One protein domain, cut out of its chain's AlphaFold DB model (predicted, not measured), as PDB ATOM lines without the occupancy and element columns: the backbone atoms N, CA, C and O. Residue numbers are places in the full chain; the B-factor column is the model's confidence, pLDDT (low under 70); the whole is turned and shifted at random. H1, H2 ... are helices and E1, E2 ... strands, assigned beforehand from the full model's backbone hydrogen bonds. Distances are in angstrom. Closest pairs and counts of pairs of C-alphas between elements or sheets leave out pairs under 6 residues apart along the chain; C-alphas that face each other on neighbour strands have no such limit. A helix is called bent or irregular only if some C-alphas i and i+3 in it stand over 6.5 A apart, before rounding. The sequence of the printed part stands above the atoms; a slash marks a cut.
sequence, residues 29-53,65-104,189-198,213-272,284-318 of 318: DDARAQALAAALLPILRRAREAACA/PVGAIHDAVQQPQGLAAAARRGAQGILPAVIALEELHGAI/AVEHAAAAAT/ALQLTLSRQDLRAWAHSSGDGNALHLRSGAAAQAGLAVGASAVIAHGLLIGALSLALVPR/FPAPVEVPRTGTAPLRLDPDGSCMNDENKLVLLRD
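Overview. This is residues 29 to 53, 65 to 104, 189 to 198, 213 to 272 and 284 to 318 of the 318 residues of the protein "MaoC-like domain-containing protein" of Actinomyces bowdenii (UniProt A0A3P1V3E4). What shows first? A small, strongly twisted four-stranded sheet has H8 packed over one face and H3 on H8's other side, while the long bent helix H1 runs past edge strand E1 and crosses H3. H5 lies side by side with H1a, and beyond it H6, H7 and H4 lead outward. What is it made of? The 170 printed residues have eight named helices and four named strands, along the chain H1 H2 H3 H4 E1 H5 H6 H7 H8 E2 E3 E4, class mixed; the sheet, E1 E2 E3 E4, is all antiparallel. The whole is compact, radius of gyration of the C-alphas 15.9 A, spans 49 by 37 by 29 A.

Along the chain. Where are the strands? E1 is residues 214 to 218, 13.1 A; E2 296 to 300, 12.9 A; E3 306 to 308; E4 313 to 317, ending at C-alpha 317 (121.649, -13.371, 168.698). Where are the helices? H1, residues 29 to 53, from C-alpha 29 (127.788, -28.143, 187.530), was assigned as one helix by its hydrogen bonds but is bent, C-alphas 39 and 42 being 6.8 A apart: H1a is 29 to 39, H1b 42 to 53. H3, 76 to 98, 31.6 A, is irregular, C-alphas 89 and 92 being 7.3 A apart. H2 is 68 to 74, H4 189 to 196, H5 220 to 230, H6 235 to 238, H7 242 to 245, H8 259 to 269.

Arrangement. How do the strands pair? E2 E3 E4 form a meander, each strand the antiparallel neighbour of the one before. Within hydrogen-bond range are N 216 and O 298 at 2.7 A, N 299 and O 307 at 2.8 A, N 306 and O 315 at 2.9 A. What is on the sheet? H8 on one face makes two layers, height 8.0 A, closest to E4 at C-alphas Ile 262 and Leu 315, 7.2 A. H1b stands at the sheet's level; its closest C-alpha pair with E1 is Ala 47 and Leu 216, 5.0 A. Which helices touch? By closest C-alphas, H3 touches H8 at Gly 86 and Ala 268, 3.6 A; H1a touches H3 at Ala 37 and Ala 83, 4.7 A, and H5 at Ala 35 and Ser 229, 5.4 A; H2 only just touches H8, with 3 pairs within 8 A, at Ile 69 and Leu 269, 5.7 A. H5 touches H6 at Leu 223 and His 237, 6.5 A, H6 and H7 touch only at the corner at Leu 236 and Ala 243, 4.9 A, and H7 touches H4 at Gln 245 and Ala 193, 6.0 A. Are the helix backbones whole? O i to N i+4 pairs are within range throughout H1a, H1b, H2, H4 and H5, 17 of 19 in H3 and 6 of 7 in H8; H6 and H7 are too short.

Size, cuts and confidence. Where is it cut? C-alpha gaps are 14.2 A from 53 to 65, 18.0 A from 104 to 189, 34.9 A from 198 to 213 and 17.7 A from 272 to 284. Which link is long, and where is confidence low? H7 to H8, 13 residues; pLDDT is under 70 at residues 65 to 77 and 192 to 198.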
ATOM      1  N   ASP A  29     128.153 -29.204 188.476       82.19
ATOM      2  CA  ASP A  29     127.788 -28.143 187.530       82.19
ATOM      3  C   ASP A  29     128.454 -26.803 187.861       82.19
ATOM      4  O   ASP A  29     128.849 -26.076 186.948       82.19
ATOM      5  N   ASP A  30     128.627 -26.490 189.148       83.94
ATOM      6  CA  ASP A  30     129.260 -25.249 189.593       83.94
ATOM      7  C   ASP A  30     130.758 -25.273 189.307       83.94
ATOM      8  O   ASP A  30     131.301 -24.292 188.794       83.94
ATOM      9  N   ALA A  31     131.417 -26.418 189.515       89.81
ATOM     10  CA  ALA A  31     132.818 -26.601 189.141       89.81
ATOM     11  C   ALA A  31     133.027 -26.414 187.627       89.81
ATOM     12  O   ALA A  31     133.967 -25.733 187.197       89.81
ATOM     13  N   ARG A  32     132.124 -26.953 186.794       92.19
ATOM     14  CA  ARG A  32     132.218 -26.799 185.334       92.19
ATOM     15  C   ARG A  32     131.906 -25.376 184.876       92.19
ATOM     16  O   ARG A  32     132.640 -24.826 184.052       92.19
ATOM     17  N   ALA A  33     130.886 -24.736 185.449       94.31
ATOM     18  CA  ALA A  33     130.616 -23.317 185.227       94.31
ATOM     19  C   ALA A  33     131.818 -22.449 185.635       94.31
ATOM     20  O   ALA A  33     132.180 -21.509 184.924       94.31
ATOM     21  N   GLN A  34     132.479 -22.771 186.746       95.69
ATOM     22  CA  GLN A  34     133.654 -22.053 187.226       95.69
ATOM     23  C   GLN A  34     134.854 -22.216 186.285       95.69
ATOM     24  O   GLN A  34     135.520 -21.223 185.986       95.69
ATOM     25  N   ALA A  35     135.098 -23.418 185.758       97.00
ATOM     26  CA  ALA A  35     136.155 -23.668 184.777       97.00
ATOM     27  C   ALA A  35     135.930 -22.898 183.462       97.00
ATOM     28  O   ALA A  35     136.868 -22.323 182.902       97.00
ATOM     29  N   LEU A  36     134.684 -22.832 182.980       98.31
ATOM     30  CA  LEU A  36     134.317 -22.014 181.820       98.31
ATOM     31  C   LEU A  36     134.489 -20.517 182.119       98.31
ATOM     32  O   LEU A  36     135.089 -19.791 181.328       98.31
ATOM     33  N   ALA A  37     134.033 -20.046 183.282       97.62
ATOM     34  CA  ALA A  37     134.184 -18.650 183.689       97.62
ATOM     35  C   ALA A  37     135.665 -18.242 183.792       97.62
ATOM     36  O   ALA A  37     136.040 -17.144 183.373       97.62
ATOM     37  N   ALA A  38     136.522 -19.135 184.292       97.75
ATOM     38  CA  ALA A  38     137.965 -18.924 184.349       97.75
ATOM     39  C   ALA A  38     138.591 -18.764 182.951       97.75
ATOM     40  O   ALA A  38     139.501 -17.951 182.796       97.75
ATOM     41  N   ALA A  39     138.076 -19.461 181.932       98.25
ATOM     42  CA  ALA A  39     138.517 -19.304 180.545       98.25
ATOM     43  C   ALA A  39     138.051 -17.976 179.911       98.25
ATOM     44  O   ALA A  39     138.766 -17.399 179.094       98.25
ATOM     45  N   LEU A  40     136.883 -17.452 180.303       97.88
ATOM     46  CA  LEU A  40     136.353 -16.176 179.794       97.88
ATOM     47  C   LEU A  40     137.039 -14.950 180.405       97.88
ATOM     48  O   LEU A  40     137.208 -13.920 179.750       97.88
ATOM     49  N   LEU A  41     137.418 -15.035 181.679       95.75
ATOM     50  CA  LEU A  41     137.853 -13.884 182.464       95.75
ATOM     51  C   LEU A  41     139.080 -13.138 181.891       95.75
ATOM     52  O   LEU A  41     139.047 -11.904 181.885       95.75
ATOM     53  N   PRO A  42     140.143 -13.799 181.384       96.50
ATOM     54  CA  PRO A  42     141.268 -13.108 180.752       96.50
ATOM     55  C   PRO A  42     140.856 -12.275 179.531       96.50
ATOM     56  O   PRO A  42     141.346 -11.160 179.365       96.50
ATOM     57  N   ILE A  43     139.920 -12.776 178.718       96.38
ATOM     58  CA  ILE A  43     139.407 -12.078 177.530       96.38
ATOM     59  C   ILE A  43     138.702 -10.786 177.955       96.38
ATOM     60  O   ILE A  43     138.992  -9.708 177.434       96.38
ATOM     61  N   LEU A  44     137.818 -10.884 178.953       93.06
ATOM     62  CA  LEU A  44     137.064  -9.743 179.475       93.06
ATOM     63  C   LEU A  44     137.969  -8.703 180.161       93.06
ATOM     64  O   LEU A  44     137.727  -7.503 180.041       93.06
ATOM     65  N   ARG A  45     139.038  -9.139 180.842       91.69
ATOM     66  CA  ARG A  45     140.042  -8.234 181.433       91.69
ATOM     67  C   ARG A  45     140.781  -7.428 180.370       91.69
ATOM     68  O   ARG A  45     140.820  -6.205 180.489       91.69
ATOM     69  N   ARG A  46     141.275  -8.083 179.311       91.75
ATOM     70  CA  ARG A  46     141.948  -7.394 178.193       91.75
ATOM     71  C   ARG A  46     141.025  -6.391 177.503       91.75
ATOM     72  O   ARG A  46     141.455  -5.296 177.159       91.75
ATOM     73  N   ALA A  47     139.748  -6.735 177.342       88.69
ATOM     74  CA  ALA A  47     138.750  -5.830 176.774       88.69
ATOM     75  C   ALA A  47     138.528  -4.581 177.636       88.69
ATOM     76  O   ALA A  47     138.489  -3.466 177.116       88.69
ATOM     77  N   ARG A  48     138.448  -4.748 178.964       84.50
ATOM     78  CA  ARG A  48     138.383  -3.618 179.900       84.50
ATOM     79  C   ARG A  48     139.631  -2.747 179.808       84.50
ATOM     80  O   ARG A  48     139.511  -1.531 179.722       84.50
ATOM     81  N   GLU A  49     140.813  -3.353 179.842       84.81
ATOM     82  CA  GLU A  49     142.090  -2.635 179.766       84.81
ATOM     83  C   GLU A  49     142.185  -1.801 178.482       84.81
ATOM     84  O   GLU A  49     142.495  -0.613 178.548       84.81
ATOM     85  N   ALA A  50     141.814  -2.383 177.337       81.62
ATOM     86  CA  ALA A  50     141.752  -1.676 176.061       81.62
ATOM     87  C   ALA A  50     140.739  -0.516 176.081       81.62
ATOM     88  O   ALA A  50     141.042   0.572 175.593       81.62
ATOM     89  N   ALA A  51     139.563  -0.715 176.686       76.44
ATOM     90  CA  ALA A  51     138.558   0.338 176.832       76.44
ATOM     91  C   ALA A  51     139.027   1.484 177.750       76.44
ATOM     92  O   ALA A  51     138.720   2.643 177.489       76.44
ATOM     93  N   CYS A  52     139.783   1.184 178.810       72.19
ATOM     94  CA  CYS A  52     140.341   2.188 179.721       72.19
ATOM     95  C   CYS A  52     141.525   2.965 179.120       72.19
ATOM     96  O   CYS A  52     141.749   4.107 179.513       72.19
ATOM     97  N   ALA A  53     142.279   2.360 178.198       70.19
ATOM     98  CA  ALA A  53     143.444   2.974 177.557       70.19
ATOM     99  C   ALA A  53     143.099   3.857 176.338       70.19
ATOM    100  O   ALA A  53     143.959   4.590 175.852       70.19
ATOM    101  N   PRO A  65     130.726   1.966 176.068       54.78
ATOM    102  CA  PRO A  65     129.381   1.455 175.861       54.78
ATOM    103  C   PRO A  65     128.489   1.907 177.021       54.78
ATOM    104  O   PRO A  65     128.900   1.839 178.177       54.78
ATOM    105  N   VAL A  66     127.309   2.436 176.706       49.69
ATOM    106  CA  VAL A  66     126.324   2.909 177.689       49.69
ATOM    107  C   VAL A  66     125.443   1.721 178.101       49.69
ATOM    108  O   VAL A  66     125.137   0.874 177.261       49.69
ATOM    109  N   GLY A  67     125.026   1.636 179.368       55.66
ATOM    110  CA  GLY A  67     124.107   0.593 179.862       55.66
ATOM    111  C   GLY A  67     124.801  -0.643 180.454       55.66
ATOM    112  O   GLY A  67     125.894  -0.541 180.992       55.66
ATOM    113  N   ALA A  68     124.191  -1.830 180.358       53.22
ATOM    114  CA  ALA A  68     124.626  -3.043 181.080       53.22
ATOM    115  C   ALA A  68     126.089  -3.479 180.825       53.22
ATOM    116  O   ALA A  68     126.736  -4.049 181.705       53.22
ATOM    117  N   ILE A  69     126.634  -3.177 179.640       58.88
ATOM    118  CA  ILE A  69     128.047  -3.422 179.305       58.88
ATOM    119  C   ILE A  69     128.966  -2.465 180.085       58.88
ATOM    120  O   ILE A  69     130.048  -2.869 180.502       58.88
ATOM    121  N   HIS A  70     128.530  -1.226 180.344       61.88
ATOM    122  CA  HIS A  70     129.238  -0.262 181.192       61.88
ATOM    123  C   HIS A  70     129.424  -0.814 182.609       61.88
ATOM    124  O   HIS A  70     130.549  -0.944 183.091       61.88
ATOM    125  N   ASP A  71     128.322  -1.213 183.244       59.16
ATOM    126  CA  ASP A  71     128.312  -1.635 184.647       59.16
ATOM    127  C   ASP A  71     129.105  -2.932 184.857       59.16
ATOM    128  O   ASP A  71     129.814  -3.091 185.854       59.16
ATOM    129  N   ALA A  72     129.048  -3.846 183.882       60.66
ATOM    130  CA  ALA A  72     129.819  -5.085 183.903       60.66
ATOM    131  C   ALA A  72     131.334  -4.850 183.771       60.66
ATOM    132  O   ALA A  72     132.118  -5.592 184.367       60.66
ATOM    133  N   VAL A  73     131.753  -3.841 183.000       64.94
ATOM    134  CA  VAL A  73     133.161  -3.609 182.643       64.94
ATOM    135  C   VAL A  73     133.881  -2.691 183.642       64.94
ATOM    136  O   VAL A  73     135.082  -2.862 183.850       64.94
ATOM    137  N   GLN A  74     133.185  -1.765 184.310       63.28
ATOM    138  CA  GLN A  74     133.819  -0.786 185.211       63.28
ATOM    139  C   GLN A  74     134.296  -1.366 186.552       63.28
ATOM    140  O   GLN A  74     135.251  -0.863 187.139       63.28
ATOM    141  N   GLN A  75     133.674  -2.437 187.048       61.22
ATOM    142  CA  GLN A  75     133.998  -3.012 188.357       61.22
ATOM    143  C   GLN A  75     134.754  -4.349 188.206       61.22
ATOM    144  O   GLN A  75     134.276  -5.233 187.492       61.22
ATOM    145  N   PRO A  76     135.900  -4.580 188.885       57.28
ATOM    146  CA  PRO A  76     136.597  -5.876 188.860       57.28
ATOM    147  C   PRO A  76     135.700  -7.064 189.252       57.28
ATOM    148  O   PRO A  76     135.728  -8.114 188.607       57.28
ATOM    149  N   GLN A  77     134.853  -6.872 190.263       66.19
ATOM    150  CA  GLN A  77     133.813  -7.811 190.687       66.19
ATOM    151  C   GLN A  77     132.710  -7.990 189.625       66.19
ATOM    152  O   GLN A  77     132.126  -9.071 189.523       66.19
ATOM    153  N   GLY A  78     132.491  -6.976 188.782       80.12
ATOM    154  CA  GLY A  78     131.601  -7.013 187.621       80.12
ATOM    155  C   GLY A  78     132.093  -7.954 186.521       80.12
ATOM    156  O   GLY A  78     131.291  -8.726 185.995       80.12
ATOM    157  N   LEU A  79     133.407  -7.996 186.248       87.69
ATOM    158  CA  LEU A  79     133.985  -8.901 185.242       87.69
ATOM    159  C   LEU A  79     133.873 -10.373 185.644       87.69
ATOM    160  O   LEU A  79     133.517 -11.216 184.824       87.69
ATOM    161  N   ALA A  80     134.160 -10.697 186.907       89.94
ATOM    162  CA  ALA A  80     134.019 -12.064 187.403       89.94
ATOM    163  C   ALA A  80     132.549 -12.512 187.398       89.94
ATOM    164  O   ALA A  80     132.248 -13.646 187.029       89.94
ATOM    165  N   ALA A  81     131.623 -11.615 187.756       88.81
ATOM    166  CA  ALA A  81     130.194 -11.880 187.649       88.81
ATOM    167  C   ALA A  81     129.750 -12.061 186.189       88.81
ATOM    168  O   ALA A  81     128.992 -12.983 185.906       88.81
ATOM    169  N   ALA A  82     130.253 -11.248 185.255       89.94
ATOM    170  CA  ALA A  82     129.993 -11.394 183.824       89.94
ATOM    171  C   ALA A  82     130.491 -12.742 183.295       89.94
ATOM    172  O   ALA A  82     129.722 -13.478 182.685       89.94
ATOM    173  N   ALA A  83     131.735 -13.115 183.603       94.19
ATOM    174  CA  ALA A  83     132.291 -14.409 183.225       94.19
ATOM    175  C   ALA A  83     131.440 -15.574 183.756       94.19
ATOM    176  O   ALA A  83     131.117 -16.488 182.999       94.19
ATOM    177  N   ARG A  84     131.016 -15.520 185.029       93.94
ATOM    178  CA  ARG A  84     130.115 -16.529 185.611       93.94
ATOM    179  C   ARG A  84     128.762 -16.572 184.910       93.94
ATOM    180  O   ARG A  84     128.318 -17.660 184.568       93.94
ATOM    181  N   ARG A  85     128.140 -15.422 184.634       92.12
ATOM    182  CA  ARG A  85     126.866 -15.363 183.898       92.12
ATOM    183  C   ARG A  85     126.982 -15.979 182.507       92.12
ATOM    184  O   ARG A  85     126.130 -16.776 182.130       92.12
ATOM    185  N   GLY A  86     128.038 -15.647 181.764       94.50
ATOM    186  CA  GLY A  86     128.284 -16.209 180.435       94.50
ATOM    187  C   GLY A  86     128.487 -17.720 180.476       94.50
ATOM    188  O   GLY A  86     127.871 -18.452 179.703       94.50
ATOM    189  N   ALA A  87     129.291 -18.190 181.433       97.06
ATOM    190  CA  ALA A  87     129.527 -19.609 181.666       97.06
ATOM    191  C   ALA A  87     128.249 -20.366 182.057       97.06
ATOM    192  O   ALA A  87     127.951 -21.398 181.470       97.06
ATOM    193  N   GLN A  88     127.463 -19.846 182.999       94.62
ATOM    194  CA  GLN A  88     126.202 -20.459 183.421       94.62
ATOM    195  C   GLN A  88     125.165 -20.463 182.290       94.62
ATOM    196  O   GLN A  88     124.481 -21.460 182.078       94.62
ATOM    197  N   GLY A  89     125.080 -19.375 181.519       93.75
ATOM    198  CA  GLY A  89     124.173 -19.282 180.378       93.75
ATOM    199  C   GLY A  89     124.476 -20.328 179.304       93.75
ATOM    200  O   GLY A  89     123.568 -20.985 178.794       93.75
ATOM    201  N   ILE A  90     125.751 -20.539 178.981       96.62
ATOM    202  CA  ILE A  90     126.135 -21.481 177.925       96.62
ATOM    203  C   ILE A  90     126.262 -22.931 178.414       96.62
ATOM    204  O   ILE A  90     126.241 -23.843 177.593       96.62
ATOM    205  N   LEU A  91     126.360 -23.175 179.727       96.50
ATOM    206  CA  LEU A  91     126.637 -24.504 180.278       96.50
ATOM    207  C   LEU A  91     125.683 -25.610 179.783       96.50
ATOM    208  O   LEU A  91     126.201 -26.654 179.390       96.50
ATOM    209  N   PRO A  92     124.346 -25.420 179.688       95.56
ATOM    210  CA  PRO A  92     123.479 -26.465 179.139       95.56
ATOM    211  C   PRO A  92     123.876 -26.885 177.718       95.56
ATOM    212  O   PRO A  92     123.809 -28.062 177.382       95.56
ATOM    213  N   ALA A  93     124.338 -25.941 176.895       96.81
ATOM    214  CA  ALA A  93     124.823 -26.214 175.547       96.81
ATOM    215  C   ALA A  93     126.166 -26.944 175.541       96.81
ATOM    216  O   ALA A  93     126.400 -27.767 174.667       96.81
ATOM    217  N   VAL A  94     127.038 -26.682 176.511       97.19
ATOM    218  CA  VAL A  94     128.304 -27.414 176.646       97.19
ATOM    219  C   VAL A  94     128.056 -28.867 177.060       97.19
ATOM    220  O   VAL A  94     128.626 -29.765 176.449       97.19
ATOM    221  N   ILE A  95     127.174 -29.107 178.037       95.25
ATOM    222  CA  ILE A  95     126.810 -30.467 178.474       95.25
ATOM    223  C   ILE A  95     126.133 -31.242 177.338       95.25
ATOM    224  O   ILE A  95     126.550 -32.349 177.013       95.25
ATOM    225  N   ALA A  96     125.148 -30.633 176.670       95.19
ATOM    226  CA  ALA A  96     124.469 -31.263 175.539       95.19
ATOM    227  C   ALA A  96     125.424 -31.577 174.376       95.19
ATOM    228  O   ALA A  96     125.220 -32.558 173.670       95.19
ATOM    229  N   LEU A  97     126.463 -30.760 174.161       95.25
ATOM    230  CA  LEU A  97     127.475 -31.011 173.136       95.25
ATOM    231  C   LEU A  97     128.363 -32.214 173.492       95.25
ATOM    232  O   LEU A  97     128.692 -33.006 172.613       95.25
ATOM    233  N   GLU A  98     128.718 -32.377 174.766       91.69
ATOM    234  CA  GLU A  98     129.544 -33.491 175.244       91.69
ATOM    235  C   GLU A  98     128.862 -34.852 175.059       91.69
ATOM    236  O   GLU A  98     129.510 -35.812 174.635       91.69
ATOM    237  N   GLU A  99     127.547 -34.926 175.282       89.56
ATOM    238  CA  GLU A  99     126.741 -36.129 175.026       89.56
ATOM    239  C   GLU A  99     126.824 -36.595 173.558       89.56
ATOM    240  O   GLU A  99     126.635 -37.777 173.258       89.56
ATOM    241  N   LEU A 100     127.139 -35.684 172.628       90.38
ATOM    242  CA  LEU A 100     127.214 -35.969 171.195       90.38
ATOM    243  C   LEU A 100     128.564 -36.533 170.751       90.38
ATOM    244  O   LEU A 100     128.623 -37.117 169.667       90.38
ATOM    245  N   HIS A 101     129.631 -36.409 171.553       85.81
ATOM    246  CA  HIS A 101     130.973 -36.876 171.177       85.81
ATOM    247  C   HIS A 101     131.005 -38.375 170.832       85.81
ATOM    248  O   HIS A 101     131.763 -38.791 169.960       85.81
ATOM    249  N   GLY A 102     130.165 -39.187 171.483       80.88
ATOM    250  CA  GLY A 102     130.031 -40.616 171.177       80.88
ATOM    251  C   GLY A 102     129.083 -40.934 170.014       80.88
ATOM    252  O   GLY A 102     129.158 -42.020 169.446       80.88
ATOM    253  N   ALA A 103     128.194 -40.005 169.655       86.19
ATOM    254  CA  ALA A 103     127.146 -40.212 168.654       86.19
ATOM    255  C   ALA A 103     127.517 -39.674 167.262       86.19
ATOM    256  O   ALA A 103     126.969 -40.130 166.258       86.19
ATOM    257  N   ILE A 104     128.434 -38.704 167.183       90.81
ATOM    258  CA  ILE A 104     128.846 -38.069 165.928       90.81
ATOM    259  C   ILE A 104     130.316 -38.367 165.654       90.81
ATOM    260  O   ILE A 104     131.200 -37.949 166.396       90.81
ATOM    261  N   ALA A 189     135.831 -30.974 151.153       80.12
ATOM    262  CA  ALA A 189     136.851 -30.180 151.831       80.12
ATOM    263  C   ALA A 189     138.170 -30.110 151.043       80.12
ATOM    264  O   ALA A 189     138.806 -29.056 151.012       80.12
ATOM    265  N   VAL A 190     138.553 -31.206 150.380       74.06
ATOM    266  CA  VAL A 190     139.802 -31.318 149.611       74.06
ATOM    267  C   VAL A 190     139.744 -30.444 148.360       74.06
ATOM    268  O   VAL A 190     140.646 -29.639 148.122       74.06
ATOM    269  N   GLU A 191     138.661 -30.549 147.592       74.56
ATOM    270  CA  GLU A 191     138.434 -29.783 146.368       74.56
ATOM    271  C   GLU A 191     138.365 -28.285 146.668       74.56
ATOM    272  O   GLU A 191     138.922 -27.456 145.944       74.56
ATOM    273  N   HIS A 192     137.723 -27.922 147.779       69.56
ATOM    274  CA  HIS A 192     137.588 -26.525 148.154       69.56
ATOM    275  C   HIS A 192     138.848 -25.925 148.770       69.56
ATOM    276  O   HIS A 192     139.114 -24.744 148.551       69.56
ATOM    277  N   ALA A 193     139.640 -26.709 149.506       66.94
ATOM    278  CA  ALA A 193     140.945 -26.268 149.990       66.94
ATOM    279  C   ALA A 193     141.887 -25.950 148.816       66.94
ATOM    280  O   ALA A 193     142.582 -24.933 148.843       66.94
ATOM    281  N   ALA A 194     141.854 -26.765 147.756       62.56
ATOM    282  CA  ALA A 194     142.610 -26.516 146.531       62.56
ATOM    283  C   ALA A 194     142.156 -25.228 145.815       62.56
ATOM    284  O   ALA A 194     142.992 -24.433 145.391       62.56
ATOM    285  N   ALA A 195     140.844 -24.978 145.736       63.19
ATOM    286  CA  ALA A 195     140.305 -23.757 145.133       63.19
ATOM    287  C   ALA A 195     140.605 -22.494 145.968       63.19
ATOM    288  O   ALA A 195     141.007 -21.466 145.422       63.19
ATOM    289  N   ALA A 196     140.468 -22.565 147.296       59.88
ATOM    290  CA  ALA A 196     140.713 -21.438 148.199       59.88
ATOM    291  C   ALA A 196     142.180 -20.979 148.200       59.88
ATOM    292  O   ALA A 196     142.438 -19.788 148.345       59.88
ATOM    293  N   ALA A 197     143.136 -21.884 147.956       57.41
ATOM    294  CA  ALA A 197     144.553 -21.536 147.801       57.41
ATOM    295  C   ALA A 197     144.831 -20.585 146.615       57.41
ATOM    296  O   ALA A 197     145.898 -19.980 146.554       57.41
ATOM    297  N   THR A 198     143.876 -20.439 145.687       52.22
ATOM    298  CA  THR A 198     143.998 -19.601 144.483       52.22
ATOM    299  C   THR A 198     143.155 -18.323 144.517       52.22
ATOM    300  O   THR A 198     143.275 -17.493 143.619       52.22
ATOM    301  N   ALA A 213     129.828  -0.418 171.253       75.94
ATOM    302  CA  ALA A 213     130.241  -1.818 171.188       75.94
ATOM    303  C   ALA A 213     131.519  -2.078 172.006       75.94
ATOM    304  O   ALA A 213     132.408  -1.225 172.051       75.94
ATOM    305  N   LEU A 214     131.636  -3.257 172.623       85.31
ATOM    306  CA  LEU A 214     132.850  -3.669 173.334       85.31
ATOM    307  C   LEU A 214     133.834  -4.341 172.372       85.31
ATOM    308  O   LEU A 214     133.462  -5.251 171.635       85.31
ATOM    309  N   GLN A 215     135.099  -3.929 172.421       89.62
ATOM    310  CA  GLN A 215     136.180  -4.575 171.678       89.62
ATOM    311  C   GLN A 215     136.797  -5.699 172.519       89.62
ATOM    312  O   GLN A 215     137.285  -5.477 173.624       89.62
ATOM    313  N   LEU A 216     136.772  -6.910 171.982       92.81
ATOM    314  CA  LEU A 216     137.331  -8.136 172.537       92.81
ATOM    315  C   LEU A 216     138.503  -8.584 171.653       92.81
ATOM    316  O   LEU A 216     138.550  -8.290 170.461       92.81
ATOM    317  N   THR A 217     139.440  -9.341 172.221       95.75
ATOM    318  CA  THR A 217     140.517  -9.980 171.451       95.75
ATOM    319  C   THR A 217     140.678 -11.437 171.863       95.75
ATOM    320  O   THR A 217     140.789 -11.743 173.055       95.75
ATOM    321  N   LEU A 218     140.708 -12.337 170.878       97.81
ATOM    322  CA  LEU A 218     140.913 -13.772 171.078       97.81
ATOM    323  C   LEU A 218     142.315 -14.191 170.649       97.81
ATOM    324  O   LEU A 218     142.777 -13.857 169.564       97.81
ATOM    325  N   SER A 219     142.985 -14.967 171.487       97.56
ATOM    326  CA  SER A 219     144.291 -15.565 171.225       97.56
ATOM    327  C   SER A 219     144.187 -17.084 171.246       97.56
ATOM    328  O   SER A 219     143.311 -17.646 171.898       97.56
ATOM    329  N   ARG A 220     145.142 -17.788 170.635       97.75
ATOM    330  CA  ARG A 220     145.196 -19.262 170.695       97.75
ATOM    331  C   ARG A 220     145.211 -19.833 172.108       97.75
ATOM    332  O   ARG A 220     144.760 -20.957 172.308       97.75
ATOM    333  N   GLN A 221     145.750 -19.087 173.069       98.19
ATOM    334  CA  GLN A 221     145.740 -19.501 174.465       98.19
ATOM    335  C   GLN A 221     144.312 -19.532 175.017       98.19
ATOM    336  O   GLN A 221     143.959 -20.489 175.698       98.19
ATOM    337  N   ASP A 222     143.482 -18.548 174.665       98.50
ATOM    338  CA  ASP A 222     142.082 -18.517 175.091       98.50
ATOM    339  C   ASP A 222     141.299 -19.698 174.495       98.50
ATOM    340  O   ASP A 222     140.510 -20.324 175.193       98.50
ATOM    341  N   LEU A 223     141.572 -20.066 173.236       98.56
ATOM    342  CA  LEU A 223     140.924 -21.213 172.584       98.56
ATOM    343  C   LEU A 223     141.333 -22.540 173.221       98.56
ATOM    344  O   LEU A 223     140.498 -23.426 173.384       98.56
ATOM    345  N   ARG A 224     142.598 -22.677 173.633       98.56
ATOM    346  CA  ARG A 224     143.070 -23.851 174.383       98.56
ATOM    347  C   ARG A 224     142.440 -23.933 175.767       98.56
ATOM    348  O   ARG A 224     142.006 -25.010 176.161       98.56
ATOM    349  N   ALA A 225     142.376 -22.810 176.483       98.56
ATOM    350  CA  ALA A 225     141.734 -22.744 177.792       98.56
ATOM    351  C   ALA A 225     140.244 -23.098 177.688       98.56
ATOM    352  O   ALA A 225     139.751 -23.920 178.453       98.56
ATOM    353  N   TRP A 226     139.546 -22.551 176.689       98.69
ATOM    354  CA  TRP A 226     138.150 -22.881 176.428       98.69
ATOM    355  C   TRP A 226     137.949 -24.352 176.057       98.69
ATOM    356  O   TRP A 226     137.071 -25.001 176.622       98.69
ATOM    357  N   ALA A 227     138.751 -24.900 175.139       98.25
ATOM    358  CA  ALA A 227     138.673 -26.311 174.753       98.25
ATOM    359  C   ALA A 227     138.866 -27.237 175.959       98.25
ATOM    360  O   ALA A 227     138.110 -28.186 176.133       98.25
ATOM    361  N   HIS A 228     139.832 -26.921 176.826       97.81
ATOM    362  CA  HIS A 228     140.069 -27.676 178.052       97.81
ATOM    363  C   HIS A 228     138.867 -27.626 179.007       97.81
ATOM    364  O   HIS A 228     138.429 -28.669 179.480       97.81
ATOM    365  N   SER A 229     138.297 -26.441 179.253       97.38
ATOM    366  CA  SER A 229     137.165 -26.279 180.178       97.38
ATOM    367  C   SER A 229     135.832 -26.809 179.631       97.38
ATOM    368  O   SER A 229     134.974 -27.238 180.400       97.38
ATOM    369  N   SER A 230     135.621 -26.743 178.316       96.56
ATOM    370  CA  SER A 230     134.383 -27.205 177.671       96.56
ATOM    371  C   SER A 230     134.408 -28.693 177.329       96.56
ATOM    372  O   SER A 230     133.356 -29.328 177.333       96.56
ATOM    373  N   GLY A 231     135.593 -29.250 177.066       95.69
ATOM    374  CA  GLY A 231     135.772 -30.585 176.501       95.69
ATOM    375  C   GLY A 231     135.725 -30.617 174.969       95.69
ATOM    376  O   GLY A 231     135.930 -31.680 174.389       95.69
ATOM    377  N   ASP A 232     135.494 -29.484 174.291       96.62
ATOM    378  CA  ASP A 232     135.471 -29.428 172.824       96.62
ATOM    379  C   ASP A 232     136.892 -29.327 172.245       96.62
ATOM    380  O   ASP A 232     137.448 -28.241 172.026       96.62
ATOM    381  N   GLY A 233     137.474 -30.505 172.017       96.19
ATOM    382  CA  GLY A 233     138.812 -30.705 171.466       96.19
ATOM    383  C   GLY A 233     138.899 -30.710 169.938       96.19
ATOM    384  O   GLY A 233     139.926 -31.146 169.418       96.19
ATOM    385  N   ASN A 234     137.866 -30.261 169.214       97.06
ATOM    386  CA  ASN A 234     137.845 -30.289 167.749       97.06
ATOM    387  C   ASN A 234     139.094 -29.625 167.141       97.06
ATOM    388  O   ASN A 234     139.455 -28.485 167.463       97.06
ATOM    389  N   ALA A 235     139.742 -30.332 166.213       97.50
ATOM    390  CA  ALA A 235     140.987 -29.909 165.583       97.50
ATOM    391  C   ALA A 235     140.909 -28.522 164.925       97.50
ATOM    392  O   ALA A 235     141.928 -27.830 164.873       97.50
ATOM    393  N   LEU A 236     139.724 -28.086 164.475       97.38
ATOM    394  CA  LEU A 236     139.495 -26.747 163.917       97.38
ATOM    395  C   LEU A 236     139.934 -25.612 164.857       97.38
ATOM    396  O   LEU A 236     140.359 -24.551 164.390       97.38
ATOM    397  N   HIS A 237     139.844 -25.835 166.169       98.00
ATOM    398  CA  HIS A 237     140.126 -24.832 167.196       98.00
ATOM    399  C   HIS A 237     141.575 -24.859 167.692       98.00
ATOM    400  O   HIS A 237     142.073 -23.869 168.233       98.00
ATOM    401  N   LEU A 238     142.264 -25.989 167.518       98.00
ATOM    402  CA  LEU A 238     143.529 -26.263 168.204       98.00
ATOM    403  C   LEU A 238     144.706 -26.497 167.256       98.00
ATOM    404  O   LEU A 238     145.839 -26.120 167.577       98.00
ATOM    405  N   ARG A 239     144.461 -27.106 166.090       97.62
ATOM    406  CA  ARG A 239     145.508 -27.528 165.158       97.62
ATOM    407  C   ARG A 239     145.611 -26.554 163.989       97.62
ATOM    408  O   ARG A 239     144.679 -26.387 163.209       97.62
ATOM    409  N   SER A 240     146.788 -25.945 163.842       95.69
ATOM    410  CA  SER A 240     147.106 -25.077 162.705       95.69
ATOM    411  C   SER A 240     146.778 -25.740 161.371       95.69
ATOM    412  O   SER A 240     147.214 -26.861 161.123       95.69
ATOM    413  N   GLY A 241     146.035 -25.028 160.523       92.56
ATOM    414  CA  GLY A 241     145.688 -25.481 159.175       92.56
ATOM    415  C   GLY A 241     144.552 -26.500 159.107       92.56
ATOM    416  O   GLY A 241     144.057 -26.751 158.014       92.56
ATOM    417  N   ALA A 242     144.061 -27.026 160.236       95.38
ATOM    418  CA  ALA A 242     142.925 -27.952 160.238       95.38
ATOM    419  C   ALA A 242     141.659 -27.315 159.647       95.38
ATOM    420  O   ALA A 242     140.904 -27.976 158.943       95.38
ATOM    421  N   ALA A 243     141.454 -26.020 159.890       94.44
ATOM    422  CA  ALA A 243     140.344 -25.262 159.327       94.44
ATOM    423  C   ALA A 243     140.424 -25.131 157.799       94.44
ATOM    424  O   ALA A 243     139.441 -25.402 157.110       94.44
ATOM    425  N   ALA A 244     141.602 -24.807 157.264       92.19
ATOM    426  CA  ALA A 244     141.830 -24.772 155.821       92.19
ATOM    427  C   ALA A 244     141.682 -26.170 155.189       92.19
ATOM    428  O   ALA A 244     141.020 -26.317 154.168       92.19
ATOM    429  N   GLN A 245     142.217 -27.213 155.836       92.56
ATOM    430  CA  GLN A 245     142.066 -28.614 155.412       92.56
ATOM    431  C   GLN A 245     140.609 -29.091 155.434       92.56
ATOM    432  O   GLN A 245     140.233 -29.941 154.635       92.56
ATOM    433  N   ALA A 246     139.779 -28.525 156.313       92.38
ATOM    434  CA  ALA A 246     138.336 -28.749 156.338       92.38
ATOM    435  C   ALA A 246     137.574 -27.920 155.278       92.38
ATOM    436  O   ALA A 246     136.345 -27.864 155.306       92.38
ATOM    437  N   GLY A 247     138.282 -27.267 154.347       91.00
ATOM    438  CA  GLY A 247     137.716 -26.512 153.228       91.00
ATOM    439  C   GLY A 247     137.140 -25.147 153.614       91.00
ATOM    440  O   GLY A 247     136.269 -24.619 152.910       91.00
ATOM    441  N   LEU A 248     137.573 -24.576 154.743       90.31
ATOM    442  CA  LEU A 248     137.220 -23.209 155.122       90.31
ATOM    443  C   LEU A 248     138.139 -22.204 154.437       90.31
ATOM    444  O   LEU A 248     139.353 -22.386 154.396       90.31
ATOM    445  N   ALA A 249     137.553 -21.106 153.967       88.44
ATOM    446  CA  ALA A 249     138.285 -19.955 153.450       88.44
ATOM    447  C   ALA A 249     138.868 -19.132 154.615       88.44
ATOM    448  O   ALA A 249     138.321 -18.095 154.984       88.44
ATOM    449  N   VAL A 250     139.928 -19.658 155.229       88.38
ATOM    450  CA  VAL A 250     140.706 -19.036 156.312       88.38
ATOM    451  C   VAL A 250     142.197 -19.152 156.005       88.38
ATOM    452  O   VAL A 250     142.605 -19.976 155.182       88.38
ATOM    453  N   GLY A 251     143.026 -18.366 156.685       87.56
ATOM    454  CA  GLY A 251     144.477 -18.436 156.550       87.56
ATOM    455  C   GLY A 251     145.036 -19.851 156.756       87.56
ATOM    456  O   GLY A 251     144.638 -20.585 157.663       87.56
ATOM    457  N   ALA A 252     146.036 -20.225 155.949       88.12
ATOM    458  CA  ALA A 252     146.575 -21.590 155.871       88.12
ATOM    459  C   ALA A 252     147.083 -22.169 157.204       88.12
ATOM    460  O   ALA A 252     147.143 -23.383 157.381       88.12
ATOM    461  N   SER A 253     147.468 -21.311 158.152       91.88
ATOM    462  CA  SER A 253     147.938 -21.735 159.474       91.88
ATOM    463  C   SER A 253     146.965 -21.420 160.600       91.88
ATOM    464  O   SER A 253     147.247 -21.802 161.742       91.88
ATOM    465  N   ALA A 254     145.860 -20.735 160.309       92.81
ATOM    466  CA  ALA A 254     144.925 -20.250 161.302       92.81
ATOM    467  C   ALA A 254     144.116 -21.383 161.939       92.81
ATOM    468  O   ALA A 254     144.035 -22.504 161.428       92.81
ATOM    469  N   VAL A 255     143.564 -21.070 163.104       97.44
ATOM    470  CA  VAL A 255     142.520 -21.857 163.767       97.44
ATOM    471  C   VAL A 255     141.274 -20.989 163.845       97.44
ATOM    472  O   VAL A 255     141.365 -19.778 163.651       97.44
ATOM    473  N   ILE A 256     140.120 -21.576 164.126       97.25
ATOM    474  CA  ILE A 256     138.884 -20.807 164.292       97.25
ATOM    475  C   ILE A 256     138.415 -20.835 165.742       97.25
ATOM    476  O   ILE A 256     138.655 -21.811 166.451       97.25
ATOM    477  N   ALA A 257     137.728 -19.791 166.196       98.00
ATOM    478  CA  ALA A 257     137.161 -19.788 167.539       98.00
ATOM    479  C   ALA A 257     135.967 -20.746 167.680       98.00
ATOM    480  O   ALA A 257     135.219 -20.969 166.724       98.00
ATOM    481  N   HIS A 258     135.764 -21.285 168.885       98.31
ATOM    482  CA  HIS A 258     134.568 -22.060 169.217       98.31
ATOM    483  C   HIS A 258     133.321 -21.175 169.130       98.31
ATOM    484  O   HIS A 258     133.282 -20.092 169.712       98.31
ATOM    485  N   GLY A 259     132.259 -21.657 168.478       97.56
ATOM    486  CA  GLY A 259     130.981 -20.933 168.451       97.56
ATOM    487  C   GLY A 259     130.435 -20.693 169.863       97.56
ATOM    488  O   GLY A 259     130.076 -19.572 170.214       97.56
ATOM    489  N   LEU A 260     130.472 -21.720 170.721       98.12
ATOM    490  CA  LEU A 260     130.005 -21.602 172.107       98.12
ATOM    491  C   LEU A 260     130.865 -20.655 172.962       98.12
ATOM    492  O   LEU A 260     130.315 -20.030 173.861       98.12
ATOM    493  N   LEU A 261     132.158 -20.463 172.662       98.62
ATOM    494  CA  LEU A 261     132.974 -19.429 173.323       98.62
ATOM    495  C   LEU A 261     132.435 -18.028 173.011       98.62
ATOM    496  O   LEU A 261     132.252 -17.214 173.914       98.62
ATOM    497  N   ILE A 262     132.153 -17.752 171.735       97.88
ATOM    498  CA  ILE A 262     131.595 -16.460 171.303       97.88
ATOM    499  C   ILE A 262     130.202 -16.263 171.920       97.88
ATOM    500  O   ILE A 262     129.900 -15.190 172.440       97.88
ATOM    501  N   GLY A 263     129.381 -17.318 171.942       97.06
ATOM    502  CA  GLY A 263     128.086 -17.326 172.623       97.06
ATOM    503  C   GLY A 263     128.188 -17.006 174.116       97.06
ATOM    504  O   GLY A 263     127.437 -16.184 174.631       97.06
ATOM    505  N   ALA A 264     129.164 -17.592 174.808       97.50
ATOM    506  CA  ALA A 264     129.398 -17.346 176.226       97.50
ATOM    507  C   ALA A 264     129.841 -15.903 176.511       97.50
ATOM    508  O   ALA A 264     129.384 -15.302 177.484       97.50
ATOM    509  N   LEU A 265     130.690 -15.322 175.654       96.19
ATOM    510  CA  LEU A 265     131.083 -13.910 175.739       96.19
ATOM    511  C   LEU A 265     129.885 -12.971 175.526       96.19
ATOM    512  O   LEU A 265     129.767 -11.970 176.231       96.19
ATOM    513  N   SER A 266     128.975 -13.323 174.614       93.88
ATOM    514  CA  SER A 266     127.706 -12.610 174.432       93.88
ATOM    515  C   SER A 266     126.834 -12.662 175.683       93.88
ATOM    516  O   SER A 266     126.450 -11.618 176.209       93.88
ATOM    517  N   LEU A 267     126.626 -13.855 176.243       93.00
ATOM    518  CA  LEU A 267     125.808 -14.058 177.443       93.00
ATOM    519  C   LEU A 267     126.406 -13.448 178.717       93.00
ATOM    520  O   LEU A 267     125.678 -13.104 179.649       93.00
ATOM    521  N   ALA A 268     127.730 -13.285 178.769       91.88
ATOM    522  CA  ALA A 268     128.405 -12.624 179.881       91.88
ATOM    523  C   ALA A 268     127.989 -11.149 180.024       91.88
ATOM    524  O   ALA A 268     127.867 -10.627 181.142       91.88
ATOM    525  N   LEU A 269     127.780 -10.489 178.883       84.50
ATOM    526  CA  LEU A 269     127.605  -9.042 178.771       84.50
ATOM    527  C   LEU A 269     126.154  -8.645 178.512       84.50
ATOM    528  O   LEU A 269     125.702  -7.622 179.021       84.50
ATOM    529  N   VAL A 270     125.418  -9.482 177.787       85.69
ATOM    530  CA  VAL A 270     123.990  -9.330 177.536       85.69
ATOM    531  C   VAL A 270     123.314 -10.586 178.090       85.69
ATOM    532  O   VAL A 270     123.387 -11.642 177.468       85.69
ATOM    533  N   PRO A 271     122.698 -10.545 179.280       80.25
ATOM    534  CA  PRO A 271     122.055 -11.723 179.860       80.25
ATOM    535  C   PRO A 271     120.896 -12.249 179.003       80.25
ATOM    536  O   PRO A 271     120.425 -11.593 178.073       80.25
ATOM    537  N   ARG A 272     120.422 -13.458 179.309       78.19
ATOM    538  CA  ARG A 272     119.170 -13.972 178.737       78.19
ATOM    539  C   ARG A 272     117.982 -13.103 179.133       78.19
ATOM    540  O   ARG A 272     117.973 -12.522 180.218       78.19
ATOM    541  N   PHE A 284     125.755 -18.663 163.965       97.00
ATOM    542  CA  PHE A 284     127.161 -18.445 163.640       97.00
ATOM    543  C   PHE A 284     127.331 -18.394 162.116       97.00
ATOM    544  O   PHE A 284     127.618 -19.419 161.488       97.00
ATOM    545  N   PRO A 285     127.081 -17.237 161.463       93.31
ATOM    546  CA  PRO A 285     127.086 -17.146 160.005       93.31
ATOM    547  C   PRO A 285     128.474 -17.379 159.414       93.31
ATOM    548  O   PRO A 285     128.582 -17.959 158.331       93.31
ATOM    549  N   ALA A 286     129.519 -16.986 160.143       91.69
ATOM    550  CA  ALA A 286     130.907 -17.059 159.719       91.69
ATOM    551  C   ALA A 286     131.836 -17.465 160.876       91.69
ATOM    552  O   ALA A 286     131.558 -17.113 162.022       91.69
ATOM    553  N   PRO A 287     132.941 -18.175 160.587       93.81
ATOM    554  CA  PRO A 287     133.957 -18.460 161.590       93.81
ATOM    555  C   PRO A 287     134.736 -17.193 161.965       93.81
ATOM    556  O   PRO A 287     134.895 -16.286 161.145       93.81
ATOM    557  N   VAL A 288     135.271 -17.172 163.185       95.31
ATOM    558  CA  VAL A 288     136.264 -16.182 163.624       95.31
ATOM    559  C   VAL A 288     137.641 -16.793 163.459       95.31
ATOM    560  O   VAL A 288     137.962 -17.756 164.154       95.31
ATOM    561  N   GLU A 289     138.438 -16.251 162.547       95.19
ATOM    562  CA  GLU A 289     139.813 -16.688 162.333       95.19
ATOM    563  C   GLU A 289     140.732 -16.161 163.436       95.19
ATOM    564  O   GLU A 289     140.703 -14.980 163.765       95.19
ATOM    565  N   VAL A 290     141.570 -17.037 163.991       96.06
ATOM    566  CA  VAL A 290     142.593 -16.697 164.978       96.06
ATOM    567  C   VAL A 290     143.968 -17.044 164.405       96.06
ATOM    568  O   VAL A 290     144.281 -18.232 164.193       96.06
ATOM    569  N   PRO A 291     144.818 -16.030 164.153       92.06
ATOM    570  CA  PRO A 291     146.097 -16.234 163.493       92.06
ATOM    571  C   PRO A 291     147.057 -17.068 164.350       92.06
ATOM    572  O   PRO A 291     146.833 -17.352 165.531       92.06
ATOM    573  N   ARG A 292     148.162 -17.514 163.739       90.25
ATOM    574  CA  ARG A 292     149.231 -18.228 164.459       90.25
ATOM    575  C   ARG A 292     149.896 -17.359 165.522       90.25
ATOM    576  O   ARG A 292     150.240 -17.862 166.588       90.25
ATOM    577  N   THR A 293     150.055 -16.082 165.212       89.00
ATOM    578  CA  THR A 293     150.682 -15.060 166.048       89.00
ATOM    579  C   THR A 293     149.741 -13.871 166.170       89.00
ATOM    580  O   THR A 293     149.145 -13.469 165.173       89.00
ATOM    581  N   GLY A 294     149.636 -13.294 167.367       90.75
ATOM    582  CA  GLY A 294     148.743 -12.169 167.640       90.75
ATOM    583  C   GLY A 294     147.356 -12.601 168.114       90.75
ATOM    584  O   GLY A 294     147.184 -13.680 168.689       90.75
ATOM    585  N   THR A 295     146.380 -11.725 167.905       94.69
ATOM    586  CA  THR A 295     145.001 -11.894 168.366       94.69
ATOM    587  C   THR A 295     144.008 -11.595 167.248       94.69
ATOM    588  O   THR A 295     144.311 -10.861 166.313       94.69
ATOM    589  N   ALA A 296     142.820 -12.180 167.354       94.25
ATOM    590  CA  ALA A 296     141.676 -11.876 166.515       94.25
ATOM    591  C   ALA A 296     140.784 -10.850 167.226       94.25
ATOM    592  O   ALA A 296     140.279 -11.153 168.316       94.25
ATOM    593  N   PRO A 297     140.597  -9.649 166.668       93.62
ATOM    594  CA  PRO A 297     139.662  -8.674 167.208       93.62
ATOM    595  C   PRO A 297     138.210  -9.113 166.978       93.62
ATOM    596  O   PRO A 297     137.851  -9.675 165.942       93.62
ATOM    597  N   LEU A 298     137.363  -8.825 167.959       93.19
ATOM    598  CA  LEU A 298     135.923  -9.022 167.906       93.19
ATOM    599  C   LEU A 298     135.223  -7.802 168.485       93.19
ATOM    600  O   LEU A 298     135.600  -7.296 169.535       93.19
ATOM    601  N   ARG A 299     134.150  -7.375 167.836       91.19
ATOM    602  CA  ARG A 299     133.255  -6.340 168.332       91.19
ATOM    603  C   ARG A 299     131.974  -6.988 168.829       91.19
ATOM    604  O   ARG A 299     131.305  -7.657 168.048       91.19
ATOM    605  N   LEU A 300     131.632  -6.767 170.094       89.81
ATOM    606  CA  LEU A 300     130.370  -7.188 170.691       89.81
ATOM    607  C   LEU A 300     129.414  -6.001 170.793       89.81
ATOM    608  O   LEU A 300     129.700  -5.026 171.492       89.81
ATOM    609  N   ASP A 301     128.289  -6.089 170.096       86.44
ATOM    610  CA  ASP A 301     127.262  -5.054 170.086       86.44
ATOM    611  C   ASP A 301     126.305  -5.197 171.294       86.44
ATOM    612  O   ASP A 301     126.204  -6.273 171.889       86.44
ATOM    613  N   PRO A 302     125.592  -4.122 171.695       81.44
ATOM    614  CA  PRO A 302     124.675  -4.145 172.844       81.44
ATOM    615  C   PRO A 302     123.522  -5.152 172.771       81.44
ATOM    616  O   PRO A 302     122.931  -5.465 173.800       81.44
ATOM    617  N   ASP A 303     123.189  -5.640 171.577       84.00
ATOM    618  CA  ASP A 303     122.188  -6.694 171.362       84.00
ATOM    619  C   ASP A 303     122.767  -8.113 171.554       84.00
ATOM    620  O   ASP A 303     122.046  -9.104 171.488       84.00
ATOM    621  N   GLY A 304     124.070  -8.225 171.825       88.19
ATOM    622  CA  GLY A 304     124.778  -9.490 171.988       88.19
ATOM    623  C   GLY A 304     125.279 -10.095 170.673       88.19
ATOM    624  O   GLY A 304     125.915 -11.154 170.708       88.19
ATOM    625  N   SER A 305     125.051  -9.450 169.528       91.56
ATOM    626  CA  SER A 305     125.656  -9.847 168.255       91.56
ATOM    627  C   SER A 305     127.154  -9.544 168.247       91.56
ATOM    628  O   SER A 305     127.627  -8.620 168.911       91.56
ATOM    629  N   CYS A 306     127.924 -10.327 167.489       92.75
ATOM    630  CA  CYS A 306     129.365 -10.126 167.345       92.75
ATOM    631  C   CYS A 306     129.782  -9.992 165.884       92.75
ATOM    632  O   CYS A 306     129.302 -10.721 165.008       92.75
ATOM    633  N   MET A 307     130.750  -9.113 165.644       92.38
ATOM    634  CA  MET A 307     131.375  -8.882 164.343       92.38
ATOM    635  C   MET A 307     132.899  -9.017 164.456       92.38
ATOM    636  O   MET A 307     133.453  -8.761 165.523       92.38
ATOM    637  N   ASN A 308     133.588  -9.422 163.387       88.69
ATOM    638  CA  ASN A 308     135.054  -9.315 163.321       88.69
ATOM    639  C   ASN A 308     135.490  -7.884 162.924       88.69
ATOM    640  O   ASN A 308     134.653  -7.001 162.709       88.69
ATOM    641  N   ASP A 309     136.798  -7.655 162.824       80.62
ATOM    642  CA  ASP A 309     137.410  -6.409 162.325       80.62
ATOM    643  C   ASP A 309     136.974  -6.016 160.910       80.62
ATOM    644  O   ASP A 309     136.837  -4.831 160.613       80.62
ATOM    645  N   GLU A 310     136.684  -6.992 160.054       81.75
ATOM    646  CA  GLU A 310     136.153  -6.770 158.705       81.75
ATOM    647  C   GLU A 310     134.654  -6.397 158.684       81.75
ATOM    648  O   GLU A 310     134.049  -6.290 157.615       81.75
ATOM    649  N   ASN A 311     134.019  -6.200 159.847       80.75
ATOM    650  CA  ASN A 311     132.571  -6.012 159.995       80.75
ATOM    651  C   ASN A 311     131.732  -7.176 159.429       80.75
ATOM    652  O   ASN A 311     130.577  -6.998 159.027       80.75
ATOM    653  N   LYS A 312     132.281  -8.388 159.433       87.00
ATOM    654  CA  LYS A 312     131.547  -9.614 159.135       87.00
ATOM    655  C   LYS A 312     130.813 -10.085 160.384       87.00
ATOM    656  O   LYS A 312     131.405 -10.188 161.454       87.00
ATOM    657  N   LEU A 313     129.529 -10.405 160.245       90.19
ATOM    658  CA  LEU A 313     128.718 -10.964 161.326       90.19
ATOM    659  C   LEU A 313     129.166 -12.401 161.636       90.19
ATOM    660  O   LEU A 313     129.069 -13.282 160.779       90.19
ATOM    661  N   VAL A 314     129.643 -12.633 162.860       94.38
ATOM    662  CA  VAL A 314     130.158 -13.938 163.317       94.38
ATOM    663  C   VAL A 314     129.263 -14.585 164.372       94.38
ATOM    664  O   VAL A 314     129.203 -15.808 164.451       94.38
ATOM    665  N   LEU A 315     128.501 -13.775 165.112       95.88
ATOM    666  CA  LEU A 315     127.389 -14.215 165.951       95.88
ATOM    667  C   LEU A 315     126.204 -13.280 165.724       95.88
ATOM    668  O   LEU A 315     126.344 -12.069 165.867       95.88
ATOM    669  N   LEU A 316     125.049 -13.855 165.414       93.38
ATOM    670  CA  LEU A 316     123.757 -13.190 165.528       93.38
ATOM    671  C   LEU A 316     123.015 -13.809 166.708       93.38
ATOM    672  O   LEU A 316     122.951 -15.040 166.802       93.38
ATOM    673  N   ARG A 317     122.476 -12.958 167.574       88.31
ATOM    674  CA  ARG A 317     121.649 -13.371 168.698       88.31
ATOM    675  C   ARG A 317     120.216 -12.905 168.468       88.31
ATOM    676  O   ARG A 317     119.997 -11.705 168.332       88.31
ATOM    677  N   ASP A 318     119.301 -13.867 168.403       80.69
ATOM    678  CA  ASP A 318     117.858 -13.660 168.214       80.69
ATOM    679  C   ASP A 318     117.076 -14.083 169.466       80.69
ATOM    680  O   ASP A 318     117.513 -15.060 170.126       80.69
TER     681      ASP A 318